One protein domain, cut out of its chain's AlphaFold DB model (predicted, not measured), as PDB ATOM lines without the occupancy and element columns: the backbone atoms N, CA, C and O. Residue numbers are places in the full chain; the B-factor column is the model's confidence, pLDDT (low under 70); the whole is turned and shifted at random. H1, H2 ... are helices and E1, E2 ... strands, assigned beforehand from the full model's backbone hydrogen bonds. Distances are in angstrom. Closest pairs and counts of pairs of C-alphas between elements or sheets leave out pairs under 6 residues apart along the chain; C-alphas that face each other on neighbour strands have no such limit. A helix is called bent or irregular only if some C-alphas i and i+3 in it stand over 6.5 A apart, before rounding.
ATOM      1  N   MET A  43     121.467 163.196 158.737       95.38
ATOM      2  CA  MET A  43     120.194 163.798 158.374       95.38
ATOM      3  C   MET A  43     119.475 163.008 157.284       95.38
ATOM      4  O   MET A  43     118.328 163.327 156.988       95.38
ATOM      5  N   GLY A  44     120.092 162.003 156.660       94.25
ATOM      6  CA  GLY A  44     119.433 161.180 155.643       94.25
ATOM      7  C   GLY A  44     118.793 162.006 154.520       94.25
ATOM      8  O   GLY A  44     117.676 161.710 154.095       94.25
ATOM      9  N   CYS A  45     119.457 163.084 154.096       93.94
ATOM     10  CA  CYS A  45     118.974 164.051 153.106       93.94
ATOM     11  C   CYS A  45     117.738 164.865 153.527       93.94
ATOM     12  O   CYS A  45     116.979 165.359 152.690       93.94
ATOM     13  N   THR A  46     117.549 165.058 154.833       94.38
ATOM     14  CA  THR A  46     116.505 165.920 155.401       94.38
ATOM     15  C   THR A  46     117.022 167.292 155.834       94.38
ATOM     16  O   THR A  46     118.224 167.571 155.818       94.38
ATOM     17  N   GLN A  47     116.084 168.174 156.184       93.62
ATOM     18  CA  GLN A  47     116.361 169.548 156.581       93.62
ATOM     19  C   GLN A  47     116.687 169.639 158.078       93.62
ATOM     20  O   GLN A  47     115.997 169.053 158.915       93.62
ATOM     21  N   LEU A  48     117.687 170.450 158.420       96.00
ATOM     22  CA  LEU A  48     117.895 170.973 159.766       96.00
ATOM     23  C   LEU A  48     117.432 172.431 159.813       96.00
ATOM     24  O   LEU A  48     117.932 173.286 159.077       96.00
ATOM     25  N   SER A  49     116.463 172.717 160.673       95.88
ATOM     26  CA  SER A  49     115.943 174.055 160.932       95.88
ATOM     27  C   SER A  49     116.349 174.506 162.330       95.88
ATOM     28  O   SER A  49     116.168 173.782 163.308       95.88
ATOM     29  N   VAL A  50     116.902 175.712 162.430       97.44
ATOM     30  CA  VAL A  50     117.180 176.389 163.697       97.44
ATOM     31  C   VAL A  50     116.329 177.648 163.739       97.44
ATOM     32  O   VAL A  50     116.631 178.633 163.064       97.44
ATOM     33  N   GLY A  51     115.239 177.610 164.505       96.94
ATOM     34  CA  GLY A  51     114.341 178.746 164.689       96.94
ATOM     35  C   GLY A  51     115.036 179.923 165.372       96.94
ATOM     36  O   GLY A  51     116.127 179.781 165.912       96.94
ATOM     37  N   ALA A  52     114.403 181.099 165.380       96.94
ATOM     38  CA  ALA A  52     115.023 182.337 165.873       96.94
ATOM     39  C   ALA A  52     115.501 182.272 167.339       96.94
ATOM     40  O   ALA A  52     116.469 182.934 167.700       96.94
ATOM     41  N   ALA A  53     114.842 181.465 168.177       96.75
ATOM     42  CA  ALA A  53     115.251 181.210 169.562       96.75
ATOM     43  C   ALA A  53     116.052 179.902 169.728       96.75
ATOM     44  O   ALA A  53     116.410 179.534 170.843       96.75
ATOM     45  N   GLY A  54     116.281 179.169 168.638       97.62
ATOM     46  CA  GLY A  54     116.974 177.890 168.628       97.62
ATOM     47  C   GLY A  54     118.490 178.031 168.635       97.62
ATOM     48  O   GLY A  54     119.049 179.042 168.195       97.62
ATOM     49  N   SER A  55     119.166 176.983 169.109       97.75
ATOM     50  CA  SER A  55     120.628 176.923 169.120       97.75
ATOM     51  C   SER A  55     121.163 175.543 168.749       97.75
ATOM     52  O   SER A  55     120.820 174.542 169.377       97.75
ATOM     53  N   LEU A  56     122.048 175.488 167.758       98.00
ATOM     54  CA  LEU A  56     122.839 174.301 167.445       98.00
ATOM     55  C   LEU A  56     124.273 174.500 167.937       98.00
ATOM     56  O   LEU A  56     124.997 175.354 167.428       98.00
ATOM     57  N   LEU A  57     124.695 173.680 168.893       97.94
ATOM     58  CA  LEU A  57     126.063 173.612 169.395       97.94
ATOM     59  C   LEU A  57     126.730 172.377 168.780       97.94
ATOM     60  O   LEU A  57     126.649 171.267 169.308       97.94
ATOM     61  N   ALA A  58     127.345 172.547 167.610       97.12
ATOM     62  CA  ALA A  58     127.943 171.425 166.891       97.12
ATOM     63  C   ALA A  58     129.264 170.973 167.535       97.12
ATOM     64  O   ALA A  58     129.586 169.790 167.491       97.12
ATOM     65  N   GLU A  59     129.991 171.884 168.188       95.94
ATOM     66  CA  GLU A  59     131.237 171.599 168.913       95.94
ATOM     67  C   GLU A  59     132.248 170.819 168.059       95.94
ATOM     68  O   GLU A  59     132.822 171.394 167.150       95.94
ATOM     69  N   GLN A  60     132.492 169.534 168.326       96.62
ATOM     70  CA  GLN A  60     133.388 168.670 167.540       96.62
ATOM     71  C   GLN A  60     132.622 167.636 166.698       96.62
ATOM     72  O   GLN A  60     133.207 166.679 166.195       96.62
ATOM     73  N   GLY A  61     131.300 167.778 166.615       97.88
ATOM     74  CA  GLY A  61     130.408 166.815 165.990       97.88
ATOM     75  C   GLY A  61     130.485 166.791 164.467       97.88
ATOM     76  O   GLY A  61     131.154 167.605 163.827       97.88
ATOM     77  N   SER A  62     129.767 165.839 163.879       98.00
ATOM     78  CA  SER A  62     129.672 165.675 162.428       98.00
ATOM     79  C   SER A  62     128.215 165.615 161.999       98.00
ATOM     80  O   SER A  62     127.486 164.735 162.450       98.00
ATOM     81  N   ILE A  63     127.803 166.518 161.114       98.00
ATOM     82  CA  ILE A  63     126.470 166.521 160.511       98.00
ATOM     83  C   ILE A  63     126.629 166.088 159.061       98.00
ATOM     84  O   ILE A  63     127.306 166.771 158.295       98.00
ATOM     85  N   VAL A  64     126.050 164.943 158.707       97.06
ATOM     86  CA  VAL A  64     126.239 164.306 157.396       97.06
ATOM     87  C   VAL A  64     124.922 164.123 156.658       97.06
ATOM     88  O   VAL A  64     123.853 164.157 157.275       97.06
ATOM     89  N   ASN A  65     125.011 163.956 155.335       95.38
ATOM     90  CA  ASN A  65     123.859 163.858 154.436       95.38
ATOM     91  C   ASN A  65     122.834 164.976 154.688       95.38
ATOM     92  O   ASN A  65     121.625 164.734 154.732       95.38
ATOM     93  N   LEU A  66     123.303 166.203 154.932       95.94
ATOM     94  CA  LEU A  66     122.433 167.328 155.241       95.94
ATOM     95  C   LEU A  66     121.751 167.806 153.957       95.94
ATOM     96  O   LEU A  66     122.374 168.444 153.108       95.94
ATOM     97  N   GLY A  67     120.451 167.523 153.832       94.75
ATOM     98  CA  GLY A  67     119.637 167.964 152.694       94.75
ATOM     99  C   GLY A  67     119.440 169.482 152.663       94.75
ATOM    100  O   GLY A  67     119.241 170.069 151.602       94.75
ATOM    101  N   GLY A  68     119.563 170.135 153.815       94.94
ATOM    102  CA  GLY A  68     119.716 171.578 153.895       94.94
ATOM    103  C   GLY A  68     119.713 172.106 155.324       94.94
ATOM    104  O   GLY A  68     119.205 171.470 156.246       94.94
ATOM    105  N   LEU A  69     120.281 173.295 155.500       96.31
ATOM    106  CA  LEU A  69     120.273 174.069 156.733       96.31
ATOM    107  C   LEU A  69     119.435 175.329 156.533       96.31
ATOM    108  O   LEU A  69     119.631 176.057 155.564       96.31
ATOM    109  N   SER A  70     118.529 175.619 157.462       96.06
ATOM    110  CA  SER A  70     117.861 176.918 157.554       96.06
ATOM    111  C   SER A  70     117.993 177.424 158.977       96.06
ATOM    112  O   SER A  70     117.394 176.862 159.886       96.06
ATOM    113  N   SER A  71     118.776 178.475 159.180       96.50
ATOM    114  CA  SER A  71     119.013 179.049 160.500       96.50
ATOM    115  C   SER A  71     118.487 180.472 160.564       96.50
ATOM    116  O   SER A  71     118.980 181.342 159.858       96.50
ATOM    117  N   ALA A  72     117.510 180.712 161.431       97.31
ATOM    118  CA  ALA A  72     117.167 182.034 161.948       97.31
ATOM    119  C   ALA A  72     117.760 182.268 163.353       97.31
ATOM    120  O   ALA A  72     117.793 183.405 163.818       97.31
ATOM    121  N   GLY A  73     118.207 181.203 164.028       97.31
ATOM    122  CA  GLY A  73     118.827 181.242 165.354       97.31
ATOM    123  C   GLY A  73     120.353 181.231 165.315       97.31
ATOM    124  O   GLY A  73     120.979 181.794 164.413       97.31
ATOM    125  N   VAL A  74     120.962 180.594 166.319       98.00
ATOM    126  CA  VAL A  74     122.424 180.526 166.466       98.00
ATOM    127  C   VAL A  74     122.942 179.136 166.110       98.00
ATOM    128  O   VAL A  74     122.493 178.132 166.656       98.00
ATOM    129  N   VAL A  75     123.945 179.078 165.241       98.31
ATOM    130  CA  VAL A  75     124.709 177.861 164.949       98.31
ATOM    131  C   VAL A  75     126.159 178.095 165.353       98.31
ATOM    132  O   VAL A  75     126.863 178.892 164.735       98.31
ATOM    133  N   GLN A  76     126.613 177.399 166.394       98.12
ATOM    134  CA  GLN A  76     128.003 177.403 166.850       98.12
ATOM    135  C   GLN A  76     128.708 176.165 166.320       98.12
ATOM    136  O   GLN A  76     128.534 175.058 166.832       98.12
ATOM    137  N   ALA A  77     129.501 176.357 165.272       97.69
ATOM    138  CA  ALA A  77     130.120 175.259 164.555       97.69
ATOM    139  C   ALA A  77     131.339 174.679 165.289       97.69
ATOM    140  O   ALA A  77     131.593 173.489 165.172       97.69
ATOM    141  N   GLY A  78     132.083 175.469 166.072       97.62
ATOM    142  CA  GLY A  78     133.248 174.963 166.809       97.62
ATOM    143  C   GLY A  78     134.305 174.362 165.873       97.62
ATOM    144  O   GLY A  78     134.832 175.061 165.019       97.62
ATOM    145  N   LEU A  79     134.614 173.079 166.033       98.19
ATOM    146  CA  LEU A  79     135.473 172.257 165.167       98.19
ATOM    147  C   LEU A  79     134.667 171.272 164.296       98.19
ATOM    148  O   LEU A  79     135.229 170.318 163.756       98.19
ATOM    149  N   ALA A  80     133.349 171.448 164.203       98.38
ATOM    150  CA  ALA A  80     132.463 170.482 163.576       98.38
ATOM    151  C   ALA A  80     132.701 170.337 162.070       98.38
ATOM    152  O   ALA A  80     133.273 171.205 161.401       98.38
ATOM    153  N   ARG A  81     132.200 169.224 161.533       98.38
ATOM    154  CA  ARG A  81     132.137 168.966 160.093       98.38
ATOM    155  C   ARG A  81     130.689 168.969 159.630       98.38
ATOM    156  O   ARG A  81     129.847 168.319 160.246       98.38
ATOM    157  N   PHE A  82     130.420 169.681 158.546       98.38
ATOM    158  CA  PHE A  82     129.129 169.687 157.868       98.38
ATOM    159  C   PHE A  82     129.322 169.122 156.468       98.38
ATOM    160  O   PHE A  82     130.124 169.658 155.709       98.38
ATOM    161  N   GLU A  83     128.582 168.077 156.122       97.62
ATOM    162  CA  GLU A  83     128.436 167.604 154.748       97.62
ATOM    163  C   GLU A  83     127.044 167.987 154.245       97.62
ATOM    164  O   GLU A  83     126.030 167.419 154.656       97.62
ATOM    165  N   LEU A  84     127.013 169.010 153.397       96.38
ATOM    166  CA  LEU A  84     125.825 169.618 152.820       96.38
ATOM    167  C   LEU A  84     125.616 169.112 151.395       96.38
ATOM    168  O   LEU A  84     126.529 169.160 150.578       96.38
ATOM    169  N   SER A  85     124.382 168.760 151.060       92.75
ATOM    170  CA  SER A  85     124.013 168.398 149.688       92.75
ATOM    171  C   SER A  85     122.749 169.094 149.196       92.75
ATOM    172  O   SER A  85     122.069 168.588 148.310       92.75
ATOM    173  N   GLY A  86     122.422 170.250 149.771       93.25
ATOM    174  CA  GLY A  86     121.301 171.071 149.332       93.25
ATOM    175  C   GLY A  86     121.425 172.508 149.811       93.25
ATOM    176  O   GLY A  86     122.453 173.140 149.592       93.25
ATOM    177  N   GLN A  87     120.370 173.061 150.399       94.19
ATOM    178  CA  GLN A  87     120.274 174.500 150.664       94.19
ATOM    179  C   GLN A  87     121.012 174.902 151.944       94.19
ATOM    180  O   GLN A  87     120.878 174.235 152.965       94.19
ATOM    181  N   TRP A  88     121.724 176.024 151.933       97.50
ATOM    182  CA  TRP A  88     122.240 176.660 153.145       97.50
ATOM    183  C   TRP A  88     121.636 178.049 153.265       97.50
ATOM    184  O   TRP A  88     122.019 178.952 152.531       97.50
ATOM    185  N   ASN A  89     120.705 178.234 154.189       97.06
ATOM    186  CA  ASN A  89     120.042 179.508 154.408       97.06
ATOM    187  C   ASN A  89     120.364 180.058 155.794       97.06
ATOM    188  O   ASN A  89     119.845 179.566 156.796       97.06
ATOM    189  N   ASN A  90     121.194 181.096 155.847       96.81
ATOM    190  CA  ASN A  90     121.533 181.769 157.092       96.81
ATOM    191  C   ASN A  90     120.840 183.135 157.199       96.81
ATOM    192  O   ASN A  90     121.263 184.121 156.601       96.81
ATOM    193  N   GLN A  91     119.781 183.184 157.996       96.12
ATOM    194  CA  GLN A  91     119.069 184.396 158.412       96.12
ATOM    195  C   GLN A  91     119.385 184.788 159.868       96.12
ATOM    196  O   GLN A  91     118.889 185.806 160.346       96.12
ATOM    197  N   GLY A  92     120.173 183.971 160.571       95.69
ATOM    198  CA  GLY A  92     120.570 184.161 161.962       95.69
ATOM    199  C   GLY A  92     122.073 184.391 162.108       95.69
ATOM    200  O   GLY A  92     122.694 185.103 161.319       95.69
ATOM    201  N   SER A  93     122.664 183.787 163.141       96.06
ATOM    202  CA  SER A  93     124.098 183.879 163.427       96.06
ATOM    203  C   SER A  93     124.780 182.529 163.225       96.06
ATOM    204  O   SER A  93     124.522 181.575 163.961       96.06
ATOM    205  N   PHE A  94     125.676 182.460 162.244       97.88
ATOM    206  CA  PHE A  94     126.581 181.331 162.052       97.88
ATOM    207  C   PHE A  94     127.967 181.703 162.585       97.88
ATOM    208  O   PHE A  94     128.612 182.621 162.081       97.88
ATOM    209  N   LEU A  95     128.414 180.992 163.620       98.06
ATOM    210  CA  LEU A  95     129.713 181.175 164.259       98.06
ATOM    211  C   LEU A  95     130.629 180.010 163.850       98.06
ATOM    212  O   LEU A  95     130.515 178.922 164.427       98.06
ATOM    213  N   PRO A  96     131.530 180.199 162.866       97.75
ATOM    214  CA  PRO A  96     132.237 179.090 162.223       97.75
ATOM    215  C   PRO A  96     133.265 178.385 163.109       97.75
ATOM    216  O   PRO A  96     133.587 177.234 162.830       97.75
ATOM    217  N   GLY A  97     133.817 179.038 164.137       97.94
ATOM    218  CA  GLY A  97     134.969 178.494 164.863       97.94
ATOM    219  C   GLY A  97     136.108 178.125 163.901       97.94
ATOM    220  O   GLY A  97     136.485 178.944 163.069       97.94
ATOM    221  N   GLN A  98     136.608 176.891 163.989       98.31
ATOM    222  CA  GLN A  98     137.520 176.280 163.013       98.31
ATOM    223  C   GLN A  98     136.870 175.103 162.255       98.31
ATOM    224  O   GLN A  98     137.527 174.120 161.907       98.31
ATOM    225  N   SER A  99     135.555 175.169 162.046       98.62
ATOM    226  CA  SER A  99     134.776 174.112 161.392       98.62
ATOM    227  C   SER A  99     135.120 173.921 159.913       98.62
ATOM    228  O   SER A  99     135.821 174.717 159.284       98.62
ATOM    229  N   SER A 100     134.615 172.832 159.339       98.69
ATOM    230  CA  SER A 100     134.719 172.571 157.902       98.69
ATOM    231  C   SER A 100     133.353 172.277 157.303       98.69
ATOM    232  O   SER A 100     132.635 171.409 157.795       98.69
ATOM    233  N   VAL A 101     133.014 172.993 156.231       98.69
ATOM    234  CA  VAL A 101     131.805 172.757 155.439       98.69
ATOM    235  C   VAL A 101     132.212 172.163 154.099       98.69
ATOM    236  O   VAL A 101     132.968 172.774 153.344       98.69
ATOM    237  N   LEU A 102     131.714 170.965 153.827       98.25
ATOM    238  CA  LEU A 102     131.861 170.241 152.578       98.25
ATOM    239  C   LEU A 102     130.509 170.241 151.865       98.25
ATOM    240  O   LEU A 102     129.514 169.795 152.426       98.25
ATOM    241  N   VAL A 103     130.476 170.737 150.636       97.88
ATOM    242  CA  VAL A 103     129.307 170.707 149.761       97.88
ATOM    243  C   VAL A 103     129.524 169.626 148.708       97.88
ATOM    244  O   VAL A 103     130.506 169.688 147.966       97.88
ATOM    245  N   THR A 104     128.612 168.657 148.657       93.69
ATOM    246  CA  THR A 104     128.652 167.473 147.779       93.69
ATOM    247  C   THR A 104     127.308 167.266 147.078       93.69
ATOM    248  O   THR A 104     126.326 167.951 147.364       93.69
ATOM    249  N   ASP A 105     127.228 166.285 146.182       90.56
ATOM    250  CA  ASP A 105     125.985 165.840 145.546       90.56
ATOM    251  C   ASP A 105     125.327 164.623 146.223       90.56
ATOM    252  O   ASP A 105     124.440 164.019 145.620       90.56
ATOM    253  N   ALA A 106     125.675 164.273 147.472       88.69
ATOM    254  CA  ALA A 106     125.198 163.038 148.118       88.69
ATOM    255  C   ALA A 106     123.659 162.885 148.127       88.69
ATOM    256  O   ALA A 106     123.132 161.776 148.024       88.69
ATOM    257  N   CYS A 107     122.926 164.003 148.174       87.94
ATOM    258  CA  CYS A 107     121.461 164.041 148.137       87.94
ATOM    259  C   CYS A 107     120.853 164.418 146.775       87.94
ATOM    260  O   CYS A 107     119.636 164.575 146.683       87.94
ATOM    261  N   ASN A 108     121.661 164.566 145.718       82.50
ATOM    262  CA  ASN A 108     121.234 164.948 144.363       82.50
ATOM    263  C   ASN A 108     120.352 166.214 144.298       82.50
ATOM    264  O   ASN A 108     119.483 166.322 143.429       82.50
ATOM    265  N   ALA A 109     120.541 167.172 145.208       78.56
ATOM    266  CA  ALA A 109     119.788 168.422 145.206       78.56
ATOM    267  C   ALA A 109     120.635 169.584 144.675       78.56
ATOM    268  O   ALA A 109     121.857 169.610 144.794       78.56
ATOM    269  N   ALA A 110     119.965 170.569 144.076       86.38
ATOM    270  CA  ALA A 110     120.614 171.824 143.726       86.38
ATOM    271  C   ALA A 110     120.997 172.582 145.005       86.38
ATOM    272  O   ALA A 110     120.195 172.685 145.940       86.38
ATOM    273  N   THR A 111     122.193 173.165 145.016       95.12
ATOM    274  CA  THR A 111     122.690 173.933 146.158       95.12
ATOM    275  C   THR A 111     122.523 175.421 145.907       95.12
ATOM    276  O   THR A 111     123.024 175.973 144.925       95.12
ATOM    277  N   LEU A 112     121.842 176.087 146.834       96.19
ATOM    278  CA  LEU A 112     121.877 177.533 146.962       96.19
ATOM    279  C   LEU A 112     122.303 177.883 148.391       96.19
ATOM    280  O   LEU A 112     121.779 177.346 149.367       96.19
ATOM    281  N   ILE A 113     123.297 178.760 148.483       98.06
ATOM    282  CA  ILE A 113     123.827 179.298 149.730       98.06
ATOM    283  C   ILE A 113     123.373 180.758 149.812       98.06
ATOM    284  O   ILE A 113     123.740 181.590 148.975       98.06
ATOM    285  N   SER A 114     122.533 181.050 150.798       97.62
ATOM    286  CA  SER A 114     121.889 182.339 151.017       97.62
ATOM    287  C   SER A 114     122.233 182.939 152.375       97.62
ATOM    288  O   SER A 114     122.632 182.253 153.323       97.62
ATOM    289  N   GLY A 115     122.062 184.260 152.454       97.06
ATOM    290  CA  GLY A 115     122.527 185.060 153.582       97.06
ATOM    291  C   GLY A 115     124.032 185.307 153.539       97.06
ATOM    292  O   GLY A 115     124.750 184.756 152.703       97.06
ATOM    293  N   ASN A 116     124.505 186.160 154.442       97.38
ATOM    294  CA  ASN A 116     125.934 186.393 154.602       97.38
ATOM    295  C   ASN A 116     126.504 185.334 155.543       97.38
ATOM    296  O   ASN A 116     125.984 185.130 156.642       97.38
ATOM    297  N   ASN A 117     127.568 184.662 155.118       98.25
ATOM    298  CA  ASN A 117     128.192 183.593 155.887       98.25
ATOM    299  C   ASN A 117     129.681 183.863 156.062       98.25
ATOM    300  O   ASN A 117     130.338 184.452 155.206       98.25
ATOM    301  N   SER A 118     130.215 183.404 157.186       98.06
ATOM    302  CA  SER A 118     131.651 183.310 157.421       98.06
ATOM    303  C   SER A 118     131.964 181.853 157.699       98.06
ATOM    304  O   SER A 118     131.484 181.308 158.684       98.06
ATOM    305  N   PHE A 119     132.725 181.221 156.818       98.75
ATOM    306  CA  PHE A 119     133.207 179.854 156.935       98.75
ATOM    307  C   PHE A 119     134.670 179.872 157.361       98.75
ATOM    308  O   PHE A 119     135.433 180.752 156.964       98.75
ATOM    309  N   TRP A 120     135.088 178.873 158.135       98.75
ATOM    310  CA  TRP A 120     136.512 178.668 158.376       98.75
ATOM    311  C   TRP A 120     137.150 177.928 157.197       98.75
ATOM    312  O   TRP A 120     137.978 178.501 156.489       98.75
ATOM    313  N   ASN A 121     136.683 176.705 156.922       98.81
ATOM    314  CA  ASN A 121     136.974 175.985 155.684       98.81
ATOM    315  C   ASN A 121     135.691 175.773 154.876       98.81
ATOM    316  O   ASN A 121     134.683 175.321 155.428       98.81
ATOM    317  N   LEU A 122     135.758 176.036 153.573       98.88
ATOM    318  CA  LEU A 122     134.694 175.740 152.618       98.88
ATOM    319  C   LEU A 122     135.256 174.895 151.476       98.88
ATOM    320  O   LEU A 122     136.182 175.308 150.779       98.88
ATOM    321  N   SER A 123     134.671 173.721 151.276       98.62
ATOM    322  CA  SER A 123     134.987 172.825 150.174       98.62
ATOM    323  C   SER A 123     133.727 172.553 149.367       98.62
ATOM    324  O   SER A 123     132.698 172.202 149.931       98.62
ATOM    325  N   ILE A 124     133.796 172.740 148.054       97.94
ATOM    326  CA  ILE A 124     132.727 172.425 147.110       97.94
ATOM    327  C   ILE A 124     133.347 171.519 146.058       97.94
ATOM    328  O   ILE A 124     134.193 171.960 145.274       97.94
ATOM    329  N   VAL A 125     132.967 170.246 146.084       95.12
ATOM    330  CA  VAL A 125     133.598 169.208 145.265       95.12
ATOM    331  C   VAL A 125     132.560 168.248 144.713       95.12
ATOM    332  O   VAL A 125     131.510 168.040 145.316       95.12
ATOM    333  N   ASP A 126     132.867 167.678 143.550       84.88
ATOM    334  CA  ASP A 126     132.124 166.572 142.935       84.88
ATOM    335  C   ASP A 126     130.626 166.813 142.693       84.88
ATOM    336  O   ASP A 126     129.891 165.872 142.416       84.88
ATOM    337  N   ILE A 127     130.166 168.066 142.704       88.88
ATOM    338  CA  ILE A 127     128.758 168.382 142.476       88.88
ATOM    339  C   ILE A 127     128.436 168.464 140.975       88.88
ATOM    340  O   ILE A 127     129.077 169.190 140.212       88.88
ATOM    341  N   ALA A 128     127.415 167.724 140.538       82.56
ATOM    342  CA  ALA A 128     126.971 167.743 139.140       82.56
ATOM    343  C   ALA A 128     126.144 168.996 138.782       82.56
ATOM    344  O   ALA A 128     126.115 169.427 137.628       82.56
ATOM    345  N   GLY A 129     125.433 169.563 139.762       86.44
ATOM    346  CA  GLY A 129     124.568 170.730 139.589       86.44
ATOM    347  C   GLY A 129     125.284 172.069 139.805       86.44
ATOM    348  O   GLY A 129     126.406 172.109 140.306       86.44
ATOM    349  N   PRO A 130     124.645 173.202 139.458       91.31
ATOM    350  CA  PRO A 130     125.173 174.509 139.820       91.31
ATOM    351  C   PRO A 130     125.087 174.732 141.333       91.31
ATOM    352  O   PRO A 130     124.056 174.467 141.953       91.31
ATOM    353  N   VAL A 131     126.144 175.313 141.894       96.62
ATOM    354  CA  VAL A 131     126.120 175.935 143.217       96.62
ATOM    355  C   VAL A 131     125.879 177.423 143.035       96.62
ATOM    356  O   VAL A 131     126.679 178.132 142.417       96.62
ATOM    357  N   SER A 132     124.747 177.886 143.554       97.25
ATOM    358  CA  SER A 132     124.366 179.293 143.498       97.25
ATOM    359  C   SER A 132     124.642 179.984 144.828       97.25
ATOM    360  O   SER A 132     124.289 179.473 145.888       97.25
ATOM    361  N   PHE A 133     125.196 181.186 144.779       98.50
ATOM    362  CA  PHE A 133     125.214 182.115 145.904       98.50
ATOM    363  C   PHE A 133     124.112 183.154 145.709       98.50
ATOM    364  O   PHE A 133     123.920 183.641 144.592       98.50
ATOM    365  N   SER A 134     123.383 183.516 146.768       98.38
ATOM    366  CA  SER A 134     122.383 184.585 146.669       98.38
ATOM    367  C   SER A 134     123.014 185.882 146.158       98.38
ATOM    368  O   SER A 134     124.042 186.322 146.676       98.38
ATOM    369  N   ALA A 135     122.399 186.512 145.159       98.44
ATOM    370  CA  ALA A 135     122.853 187.803 144.647       98.44
ATOM    371  C   ALA A 135     122.963 188.835 145.784       98.44
ATOM    372  O   ALA A 135     122.098 188.907 146.659       98.44
ATOM    373  N   GLY A 136     124.055 189.598 145.795       98.06
ATOM    374  CA  GLY A 136     124.373 190.566 146.846       98.06
ATOM    375  C   GLY A 136     124.879 189.969 148.165       98.06
ATOM    376  O   GLY A 136     125.298 190.731 149.032       98.06
ATOM    377  N   SER A 137     124.866 188.642 148.337       98.25
ATOM    378  CA  SER A 137     125.363 188.006 149.561       98.25
ATOM    379  C   SER A 137     126.882 187.848 149.561       98.25
ATOM    380  O   SER A 137     127.494 187.632 148.511       98.25
ATOM    381  N   LEU A 138     127.471 187.925 150.754       98.31
ATOM    382  CA  LEU A 138     128.890 187.701 151.005       98.31
ATOM    383  C   LEU A 138     129.118 186.342 151.661       98.31
ATOM    384  O   LEU A 138     128.638 186.079 152.764       98.31
ATOM    385  N   GLN A 139     129.915 185.514 150.999       98.69
ATOM    386  CA  GLN A 139     130.447 184.271 151.537       98.69
ATOM    387  C   GLN A 139     131.925 184.498 151.848       98.69
ATOM    388  O   GLN A 139     132.742 184.573 150.935       98.69
ATOM    389  N   ARG A 140     132.274 184.658 153.124       98.69
ATOM    390  CA  ARG A 140     133.665 184.807 153.566       98.69
ATOM    391  C   ARG A 140     134.238 183.457 153.967       98.69
ATOM    392  O   ARG A 140     133.567 182.693 154.653       98.69
ATOM    393  N   VAL A 141     135.477 183.183 153.585       98.88
ATOM    394  CA  VAL A 141     136.235 181.986 153.954       98.88
ATOM    395  C   VAL A 141     137.548 182.421 154.593       98.88
ATOM    396  O   VAL A 141     138.315 183.157 153.978       98.88
ATOM    397  N   ALA A 142     137.803 181.990 155.826       98.69
ATOM    398  CA  ALA A 142     138.943 182.478 156.602       98.69
ATOM    399  C   ALA A 142     140.246 181.695 156.361       98.69
ATOM    400  O   ALA A 142     141.324 182.284 156.337       98.69
ATOM    401  N   ASN A 143     140.173 180.372 156.171       98.75
ATOM    402  CA  ASN A 143     141.363 179.513 156.183       98.75
ATOM    403  C   ASN A 143     141.597 178.740 154.881       98.75
ATOM    404  O   ASN A 143     142.669 178.861 154.284       98.75
ATOM    405  N   ALA A 144     140.636 177.938 154.423       98.75
ATOM    406  CA  ALA A 144     140.819 177.130 153.218       98.75
ATOM    407  C   ALA A 144     139.573 177.124 152.333       98.75
ATOM    408  O   ALA A 144     138.480 176.780 152.788       98.75
ATOM    409  N   LEU A 145     139.771 177.463 151.060       98.88
ATOM    410  CA  LEU A 145     138.770 177.385 150.005       98.88
ATOM    411  C   LEU A 145     139.172 176.311 148.993       98.88
ATOM    412  O   LEU A 145     140.197 176.432 148.325       98.88
ATOM    413  N   VAL A 146     138.340 175.286 148.842       98.75
ATOM    414  CA  VAL A 146     138.530 174.238 147.834       98.75
ATOM    415  C   VAL A 146     137.329 174.237 146.902       98.75
ATOM    416  O   VAL A 146     136.214 173.985 147.344       98.75
ATOM    417  N   LEU A 147     137.549 174.500 145.618       98.44
ATOM    418  CA  LEU A 147     136.515 174.474 144.586       98.44
ATOM    419  C   LEU A 147     136.992 173.569 143.457       98.44
ATOM    420  O   LEU A 147     137.863 173.961 142.679       98.44
ATOM    421  N   ARG A 148     136.447 172.353 143.371       96.56
ATOM    422  CA  ARG A 148     136.888 171.382 142.363       96.56
ATOM    423  C   ARG A 148     135.717 170.751 141.631       96.56
ATOM    424  O   ARG A 148     134.879 170.084 142.229       96.56
ATOM    425  N   GLY A 149     135.688 170.949 140.316       95.25
ATOM    426  CA  GLY A 149     134.921 170.080 139.427       95.25
ATOM    427  C   GLY A 149     135.563 168.699 139.320       95.25
ATOM    428  O   GLY A 149     136.731 168.516 139.672       95.25
ATOM    429  N   ARG A 150     134.797 167.737 138.805       91.31
ATOM    430  CA  ARG A 150     135.244 166.345 138.666       91.31
ATOM    431  C   ARG A 150     136.374 166.215 137.645       91.31
ATOM    432  O   ARG A 150     137.353 165.519 137.891       91.31
ATOM    433  N   ASP A 151     136.227 166.886 136.503       90.94
ATOM    434  CA  ASP A 151     137.208 166.914 135.418       90.94
ATOM    435  C   ASP A 151     136.920 168.072 134.437       90.94
ATOM    436  O   ASP A 151     135.993 168.861 134.627       90.94
ATOM    437  N   ALA A 152     137.710 168.180 133.363       86.88
ATOM    438  CA  ALA A 152     137.585 169.242 132.360       86.88
ATOM    439  C   ALA A 152     136.272 169.203 131.546       86.88
ATOM    440  O   ALA A 152     135.909 170.208 130.938       86.88
ATOM    441  N   ASN A 153     135.561 168.071 131.528       88.50
ATOM    442  CA  ASN A 153     134.250 167.920 130.886       88.50
ATOM    443  C   ASN A 153     133.090 168.100 131.878       88.50
ATOM    444  O   ASN A 153     131.953 168.316 131.461       88.50
ATOM    445  N   SER A 154     133.369 168.021 133.180       91.75
ATOM    446  CA  SER A 154     132.398 168.134 134.264       91.75
ATOM    447  C   SER A 154     132.827 169.219 135.254       91.75
ATOM    448  O   SER A 154     133.222 168.938 136.391       91.75
ATOM    449  N   LEU A 155     132.742 170.472 134.798       95.12
ATOM    450  CA  LEU A 155     133.114 171.647 135.584       95.12
ATOM    451  C   LEU A 155     132.117 171.920 136.720       95.12
ATOM    452  O   LEU A 155     130.904 171.929 136.504       95.12
ATOM    453  N   LEU A 156     132.635 172.279 137.894       96.31
ATOM    454  CA  LEU A 156     131.850 172.832 138.996       96.31
ATOM    455  C   LEU A 156     131.303 174.205 138.591       96.31
ATOM    456  O   LEU A 156     132.059 175.161 138.412       96.31
ATOM    457  N   SER A 157     129.984 174.325 138.452       95.69
ATOM    458  CA  SER A 157     129.345 175.597 138.106       95.69
ATOM    459  C   SER A 157     129.095 176.450 139.349       95.69
ATOM    460  O   SER A 157     128.218 176.129 140.143       95.69
ATOM    461  N   ILE A 158     129.804 177.573 139.468       97.56
ATOM    462  CA  ILE A 158     129.585 178.605 140.488       97.56
ATOM    463  C   ILE A 158     128.812 179.769 139.864       97.56
ATOM    464  O   ILE A 158     129.230 180.328 138.842       97.56
ATOM    465  N   ARG A 159     127.666 180.122 140.454       97.31
ATOM    466  CA  ARG A 159     126.731 181.118 139.908       97.31
ATOM    467  C   ARG A 159     126.241 182.089 140.977       97.31
ATOM    468  O   ARG A 159     126.123 181.731 142.146       97.31
ATOM    469  N   SER A 160     125.871 183.296 140.565       98.19
ATOM    470  CA  SER A 160     124.895 184.095 141.311       98.19
ATOM    471  C   SER A 160     123.479 183.560 141.091       98.19
ATOM    472  O   SER A 160     123.154 183.048 140.017       98.19
ATOM    473  N   SER A 161     122.615 183.710 142.094       97.50
ATOM    474  CA  SER A 161     121.199 183.344 142.005       97.50
ATOM    475  C   SER A 161     120.393 184.248 141.066       97.50
ATOM    476  O   SER A 161     119.287 183.878 140.675       97.50
ATOM    477  N   VAL A 162     120.901 185.442 140.735       97.81
ATOM    478  CA  VAL A 162     120.249 186.395 139.825       97.81
ATOM    479  C   VAL A 162     121.223 186.751 138.697       97.81
ATOM    480  O   VAL A 162     122.252 187.369 138.972       97.81
ATOM    481  N   PRO A 163     120.918 186.400 137.431       95.25
ATOM    482  CA  PRO A 163     121.783 186.714 136.298       95.25
ATOM    483  C   PRO A 163     122.083 188.212 136.188       95.25
ATOM    484  O   PRO A 163     121.176 189.042 136.273       95.25
ATOM    485  N   GLY A 164     123.355 188.551 135.978       95.50
ATOM    486  CA  GLY A 164     123.824 189.934 135.869       95.50
ATOM    487  C   GLY A 164     123.901 190.701 137.194       95.50
ATOM    488  O   GLY A 164     124.258 191.878 137.183       95.50
ATOM    489  N   GLN A 165     123.592 190.072 138.332       97.69
ATOM    490  CA  GLN A 165     123.862 190.628 139.657       97.69
ATOM    491  C   GLN A 165     124.914 189.787 140.362       97.69
ATOM    492  O   GLN A 165     124.774 188.571 140.462       97.69
ATOM    493  N   ALA A 166     125.945 190.435 140.892       97.00
ATOM    494  CA  ALA A 166     127.038 189.727 141.531       97.00
ATOM    495  C   ALA A 166     126.632 189.096 142.870       97.00
ATOM    496  O   ALA A 166     125.938 189.714 143.681       97.00
ATOM    497  N   ALA A 167     127.133 187.894 143.127       98.56
ATOM    498  CA  ALA A 167     127.344 187.385 144.480       98.56
ATOM    499  C   ALA A 167     128.831 187.497 144.848       98.56
ATOM    500  O   ALA A 167     129.683 187.561 143.958       98.56
ATOM    501  N   PHE A 168     129.160 187.505 146.140       98.62
ATOM    502  CA  PHE A 168     130.524 187.752 146.606       98.62
ATOM    503  C   PHE A 168     131.115 186.532 147.313       98.62
ATOM    504  O   PHE A 168     130.515 186.006 148.250       98.62
ATOM    505  N   LEU A 169     132.301 186.105 146.878       98.69
ATOM    506  CA  LEU A 169     133.098 185.071 147.538       98.69
ATOM    507  C   LEU A 169     134.437 185.680 147.953       98.69
ATOM    508  O   LEU A 169     135.280 185.990 147.117       98.69
ATOM    509  N   GLU A 170     134.618 185.877 149.251       98.56
ATOM    510  CA  GLU A 170     135.835 186.428 149.834       98.56
ATOM    511  C   GLU A 170     136.649 185.304 150.462       98.56
ATOM    512  O   GLU A 170     136.140 184.545 151.282       98.56
ATOM    513  N   LEU A 171     137.928 185.229 150.114       98.75
ATOM    514  CA  LEU A 171     138.904 184.447 150.855       98.75
ATOM    515  C   LEU A 171     139.839 185.421 151.571       98.75
ATOM    516  O   LEU A 171     140.390 186.328 150.938       98.75
ATOM    517  N   GLU A 172     140.009 185.247 152.880       98.31
ATOM    518  CA  GLU A 172     140.906 186.091 153.671       98.31
ATOM    519  C   GLU A 172     142.347 186.010 153.145       98.31
ATOM    520  O   GLU A 172     142.759 185.039 152.505       98.31
ATOM    521  N   THR A 173     143.134 187.055 153.391       96.81
ATOM    522  CA  THR A 173     144.466 187.228 152.784       96.81
ATOM    523  C   THR A 173     145.482 186.162 153.197       96.81
ATOM    524  O   THR A 173     146.395 185.873 152.429       96.81
ATOM    525  N   SER A 174     145.319 185.554 154.375       96.06
ATOM    526  CA  SER A 174     146.122 184.413 154.840       96.06
ATOM    527  C   SER A 174     145.579 183.052 154.399       96.06
ATOM    528  O   SER A 174     146.224 182.035 154.648       96.06
ATOM    529  N   GLY A 175     144.392 183.018 153.792       98.00
ATOM    530  CA  GLY A 175     143.736 181.788 153.382       98.00
ATOM    531  C   GLY A 175     144.450 181.095 152.222       98.00
ATOM    532  O   GLY A 175     145.148 181.714 151.416       98.00
ATOM    533  N   SER A 176     144.237 179.790 152.113       98.44
ATOM    534  CA  SER A 176     144.686 178.973 150.985       98.44
ATOM    535  C   SER A 176     143.532 178.698 150.023       98.44
ATOM    536  O   SER A 176     142.380 178.573 150.442       98.44
ATOM    537  N   GLN A 177     143.845 178.601 148.731       98.38
ATOM    538  CA  GLN A 177     142.883 178.251 147.691       98.38
ATOM    539  C   GLN A 177     143.384 177.091 146.830       98.38
ATOM    540  O   GLN A 177     144.534 177.089 146.393       98.38
ATOM    541  N   ASP A 178     142.494 176.139 146.565       98.06
ATOM    542  CA  ASP A 178     142.646 175.078 145.568       98.06
ATOM    543  C   ASP A 178     141.421 175.122 144.651       98.06
ATOM    544  O   ASP A 178     140.333 174.676 145.019       98.06
ATOM    545  N   ILE A 179     141.578 175.761 143.491       97.94
ATOM    546  CA  ILE A 179     140.489 176.033 142.551       97.94
ATOM    547  C   ILE A 179     140.857 175.435 141.198       97.94
ATOM    548  O   ILE A 179     141.819 175.869 140.565       97.94
ATOM    549  N   PHE A 180     140.085 174.445 140.753       96.62
ATOM    550  CA  PHE A 180     140.335 173.734 139.501       96.62
ATOM    551  C   PHE A 180     139.030 173.195 138.911       96.62
ATOM    552  O   PHE A 180     138.107 172.855 139.650       96.62
ATOM    553  N   HIS A 181     138.936 173.076 137.586       96.69
ATOM    554  CA  HIS A 181     137.721 172.587 136.921       96.69
ATOM    555  C   HIS A 181     136.447 173.357 137.300       96.69
ATOM    556  O   HIS A 181     135.397 172.756 137.521       96.69
ATOM    557  N   VAL A 182     136.513 174.685 137.402       97.00
ATOM    558  CA  VAL A 182     135.344 175.508 137.746       97.00
ATOM    559  C   VAL A 182     134.824 176.278 136.540       97.00
ATOM    560  O   VAL A 182     135.578 176.672 135.657       97.00
ATOM    561  N   SER A 183     133.522 176.537 136.505       96.31
ATOM    562  CA  SER A 183     132.898 177.509 135.612       96.31
ATOM    563  C   SER A 183     132.221 178.579 136.450       96.31
ATOM    564  O   SER A 183     131.226 178.303 137.116       96.31
ATOM    565  N   VAL A 184     132.716 179.813 136.393       97.44
ATOM    566  CA  VAL A 184     132.274 180.895 137.289       97.44
ATOM    567  C   VAL A 184     131.503 181.942 136.499       97.44
ATOM    568  O   VAL A 184     131.919 182.296 135.399       97.44
ATOM    569  N   ARG A 185     130.364 182.420 137.009       97.19
ATOM    570  CA  ARG A 185     129.603 183.528 136.405       97.19
ATOM    571  C   ARG A 185     128.954 184.390 137.474       97.19
ATOM    572  O   ARG A 185     128.383 183.845 138.420       97.19
ATOM    573  N   ASP A 186     128.962 185.700 137.243       97.75
ATOM    574  CA  ASP A 186     128.343 186.702 138.113       97.75
ATOM    575  C   ASP A 186     128.838 186.588 139.572       97.75
ATOM    576  O   ASP A 186     128.076 186.750 140.524       97.75
ATOM    577  N   ASN A 187     130.119 186.257 139.772       97.81
ATOM    578  CA  ASN A 187     130.728 186.149 141.096       97.81
ATOM    579  C   ASN A 187     131.946 187.067 141.231       97.81
ATOM    580  O   ASN A 187     132.749 187.227 140.311       97.81
ATOM    581  N   HIS A 188     132.072 187.729 142.374       97.50
ATOM    582  CA  HIS A 188     133.086 188.750 142.609       97.50
ATOM    583  C   HIS A 188     133.896 188.423 143.860       97.50
ATOM    584  O   HIS A 188     133.316 188.104 144.896       97.50
ATOM    585  N   ALA A 189     135.221 188.548 143.775       97.62
ATOM    586  CA  ALA A 189     136.101 188.461 144.937       97.62
ATOM    587  C   ALA A 189     136.360 189.872 145.517       97.62
ATOM    588  O   ALA A 189     137.060 190.672 144.877       97.62
ATOM    589  N   PRO A 190     135.811 190.221 146.703       96.69
ATOM    590  CA  PRO A 190     135.914 191.566 147.282       96.69
ATOM    591  C   PRO A 190     137.353 192.008 147.551       96.69
ATOM    592  O   PRO A 190     138.204 191.179 147.873       96.69
ATOM    593  N   ALA A 191     137.621 193.313 147.428       94.00
ATOM    594  CA  ALA A 191     138.953 193.926 147.525       94.00
ATOM    595  C   ALA A 191     139.669 193.657 148.861       94.00
ATOM    596  O   ALA A 191     140.898 193.643 148.907       94.00
ATOM    597  N   GLU A 192     138.890 193.429 149.914       94.19
ATOM    598  CA  GLU A 192     139.314 193.113 151.273       94.19
ATOM    599  C   GLU A 192     140.008 191.744 151.368       94.19
ATOM    600  O   GLU A 192     140.891 191.556 152.207       94.19
ATOM    601  N   GLY A 193     139.648 190.812 150.479       95.94
ATOM    602  CA  GLY A 193     140.240 189.483 150.373       95.94
ATOM    603  C   GLY A 193     141.226 189.333 149.211       95.94
ATOM    604  O   GLY A 193     141.517 190.261 148.439       95.94
ATOM    605  N   GLN A 194     141.736 188.113 149.057       95.88
ATOM    606  CA  GLN A 194     142.584 187.753 147.921       95.88
ATOM    607  C   GLN A 194     141.776 187.580 146.627       95.88
ATOM    608  O   GLN A 194     140.591 187.249 146.647       95.88
ATOM    609  N   ALA A 195     142.433 187.796 145.485       96.44
ATOM    610  CA  ALA A 195     141.877 187.415 144.189       96.44
ATOM    611  C   ALA A 195     141.853 185.881 144.054       96.44
ATOM    612  O   ALA A 195     142.740 185.193 144.565       96.44
ATOM    613  N   LEU A 196     140.847 185.349 143.366       97.69
ATOM    614  CA  LEU A 196     140.609 183.911 143.254       97.69
ATOM    615  C   LEU A 196     141.132 183.366 141.922       97.69
ATOM    616  O   LEU A 196     140.918 183.969 140.875       97.69
ATOM    617  N   ALA A 197     141.819 182.223 141.967       96.06
ATOM    618  CA  ALA A 197     142.406 181.505 140.837       96.06
ATOM    619  C   ALA A 197     143.253 182.389 139.901       96.06
ATOM    620  O   ALA A 197     143.059 182.379 138.692       96.06
ATOM    621  N   VAL A 198     144.182 183.189 140.436       93.75
ATOM    622  CA  VAL A 198     144.935 184.197 139.659       93.75
ATOM    623  C   VAL A 198     145.768 183.564 138.527       93.75
ATOM    624  O   VAL A 198     146.864 183.060 138.756       93.75
ATOM    625  N   GLY A 199     145.291 183.656 137.285       91.38
ATOM    626  CA  GLY A 199     145.957 183.147 136.076       91.38
ATOM    627  C   GLY A 199     145.018 183.144 134.861       91.38
ATOM    628  O   GLY A 199     143.924 183.702 134.938       91.38
ATOM    629  N   ASP A 200     145.436 182.559 133.733       92.44
ATOM    630  CA  ASP A 200     144.497 182.268 132.634       92.44
ATOM    631  C   ASP A 200     143.564 181.132 133.110       92.44
ATOM    632  O   ASP A 200     144.068 180.158 133.673       92.44
ATOM    633  N   PRO A 201     142.229 181.205 132.930       94.31
ATOM    634  CA  PRO A 201     141.323 180.124 133.331       94.31
ATOM    635  C   PRO A 201     141.749 178.736 132.822       94.31
ATOM    636  O   PRO A 201     141.538 177.737 133.514       94.31
ATOM    637  N   ALA A 202     142.405 178.665 131.656       93.56
ATOM    638  CA  ALA A 202     142.915 177.418 131.093       93.56
ATOM    639  C   ALA A 202     144.004 176.753 131.958       93.56
ATOM    640  O   ALA A 202     144.064 175.522 132.000       93.56
ATOM    641  N   ASP A 203     144.807 177.532 132.693       93.56
ATOM    642  CA  ASP A 203     145.832 177.016 133.616       93.56
ATOM    643  C   ASP A 203     145.195 176.216 134.768       93.56
ATOM    644  O   ASP A 203     145.808 175.301 135.319       93.56
ATOM    645  N   PHE A 204     143.933 176.524 135.086       94.75
ATOM    646  CA  PHE A 204     143.124 175.858 136.110       94.75
ATOM    647  C   PHE A 204     142.117 174.860 135.529       94.75
ATOM    648  O   PHE A 204     141.192 174.434 136.227       94.75
ATOM    649  N   GLN A 205     142.212 174.570 134.225       95.69
ATOM    650  CA  GLN A 205     141.219 173.793 133.472       95.69
ATOM    651  C   GLN A 205     139.784 174.276 133.743       95.69
ATOM    652  O   GLN A 205     138.855 173.485 133.893       95.69
ATOM    653  N   SER A 206     139.639 175.596 133.860       95.94
ATOM    654  CA  SER A 206     138.445 176.304 134.303       95.94
ATOM    655  C   SER A 206     137.952 177.269 133.224       95.94
ATOM    656  O   SER A 206     138.626 177.532 132.228       95.94
ATOM    657  N   VAL A 207     136.750 177.803 133.419       95.25
ATOM    658  CA  VAL A 207     136.079 178.711 132.492       95.25
ATOM    659  C   VAL A 207     135.590 179.943 133.244       95.25
ATOM    660  O   VAL A 207     134.752 179.851 134.144       95.25
ATOM    661  N   ASP A 208     136.045 181.112 132.804       95.25
ATOM    662  CA  ASP A 208     135.369 182.369 133.103       95.25
ATOM    663  C   ASP A 208     134.131 182.482 132.200       95.25
ATOM    664  O   ASP A 208     134.230 182.704 130.994       95.25
ATOM    665  N   ALA A 209     132.945 182.262 132.773       95.38
ATOM    666  CA  ALA A 209     131.678 182.320 132.052       95.38
ATOM    667  C   ALA A 209     131.041 183.725 132.059       95.38
ATOM    668  O   ALA A 209     129.886 183.853 131.630       95.38
TER     669      ALA A 209
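AT A GLANCE: This is residues 43 to 209 of the 265 residues of an uncharacterized protein of Wenzhouxiangellaceae bacterium (UniProt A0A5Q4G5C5). The chain winds in stacked turns as a short solenoid, roughly three-sided, with strands of successive turns side by side and parallel. E1, E8, E10, E12 and E15 run along one wall with the later parts of E3 and E5; E7, E14 and other parts of the bent strands make the second, and E2, E4 and E6, followed by the first parts of E9 and E11 and by E13, make the third. The small helix H1 lies near the end of the stack where E14 and E15 are. The printed part has 167 residues with fifteen named strands, E1 to E15, and then one named helix, H1; its class is mostly strand, with a branched sheet of twelve strands and a sheet of three in the order E2, E4, E6, both parallel. The whole is compact, with a radius of gyration of the C-alphas of 15.0 A and spans of 46 by 33 by 29 A.

IN THESE COORDINATES: E1, residues 47 to 50, begins at C-alpha 47, (116.361, 169.548, 156.581), and E2 is residues 55 to 57. E3, residues 62 to 71, is 17.2 A long and bends by 111 degrees at residue 65; E4 is residues 74 to 76. E5, residues 81 to 90, is 16.9 A long and bends by 112 degrees at residue 86. E6 is residues 93 to 95, E7 100 to 103 and E8 111 to 114. E9, residues 117 to 125, is 18.7 A long and bends by 94 degrees at residue 120; E10 is residues 131 to 133. E11, residues 138 to 148, is the longest strand by residues, 20.1 A from C-alpha 138 at (128.890, 187.701, 151.005) to C-alpha 148, and bends by 111 degrees at residue 143. E12 is residues 156 to 160, E13 167 to 171 and E14 176 to 180, which runs on into E15, residues 182 to 185, at 94 degrees. H1, residues 201 to 204, ends at C-alpha 204, (143.124, 175.858, 136.110).

HOW THE PARTS SIT: The branched sheet is twisted, and its edge strands are E1, E13, E14 and E15. E1 and E5 lie on opposite sides of E3, with N 48 and O 68 at 2.8 A and N 69 and O 87 at 2.8 A. On the side of E5 away from E3, E7 lies beside residues 81 to 85 and E8 beside residues 86 to 89, with N 82 and O 100 at 2.9 A and N 88 and O 112 at 2.9 A. E7 and E9 are parallel neighbours, with N 103 and O 123 at 2.8 A, and so are E9 and E11, with N 119 and O 140 at 2.8 A. On the side of E11 away from E9, E13 lies beside residues 138 to 141 and E14 beside residues 144 to 148, with N 141 and O 170 at 2.8 A and N 147 and O 178 at 2.9 A. E8 and E10 are parallel neighbours, with N 113 and O 132 at 2.9 A, as are E10 and E12, with N 133 and O 159 at 2.8 A, and E12 and E15, with N 158 and O 183 at 2.8 A. E4 is the inner strand of the other sheet, with N 56 and O 74 at 2.9 A towards E2 and N 75 and O 93 at 2.9 A towards E6. The two sheets make a sandwich, two sheets face to face, their strands at 44 degrees. The closest C-alphas of E6 and E9 are those of Phe 94 and Asn 117, 6.8 A apart. H1 is on the branched sheet at a height of 9.0 A, over none of its strands, but only just: 2 of its C-alphas fall on E14. It is too short for any O i to N i+4 pair; its 1 pair of O i and N i+3 is within range.

THE WHOLE: The C-alphas farthest apart, those of Ala 53 and Ala 202, are 47.5 A apart. The printed part has no cut. The link from E15 to H1, residues 186 to 200, is long; its residues 187 to 188 pair in parallel with residues 167 to 168 of E13, and after H1 residues 207 to 208 pair in parallel with residues 183 to 184 of E15. The mean pLDDT of the printed part is 96.0, and no printed residue is under 70.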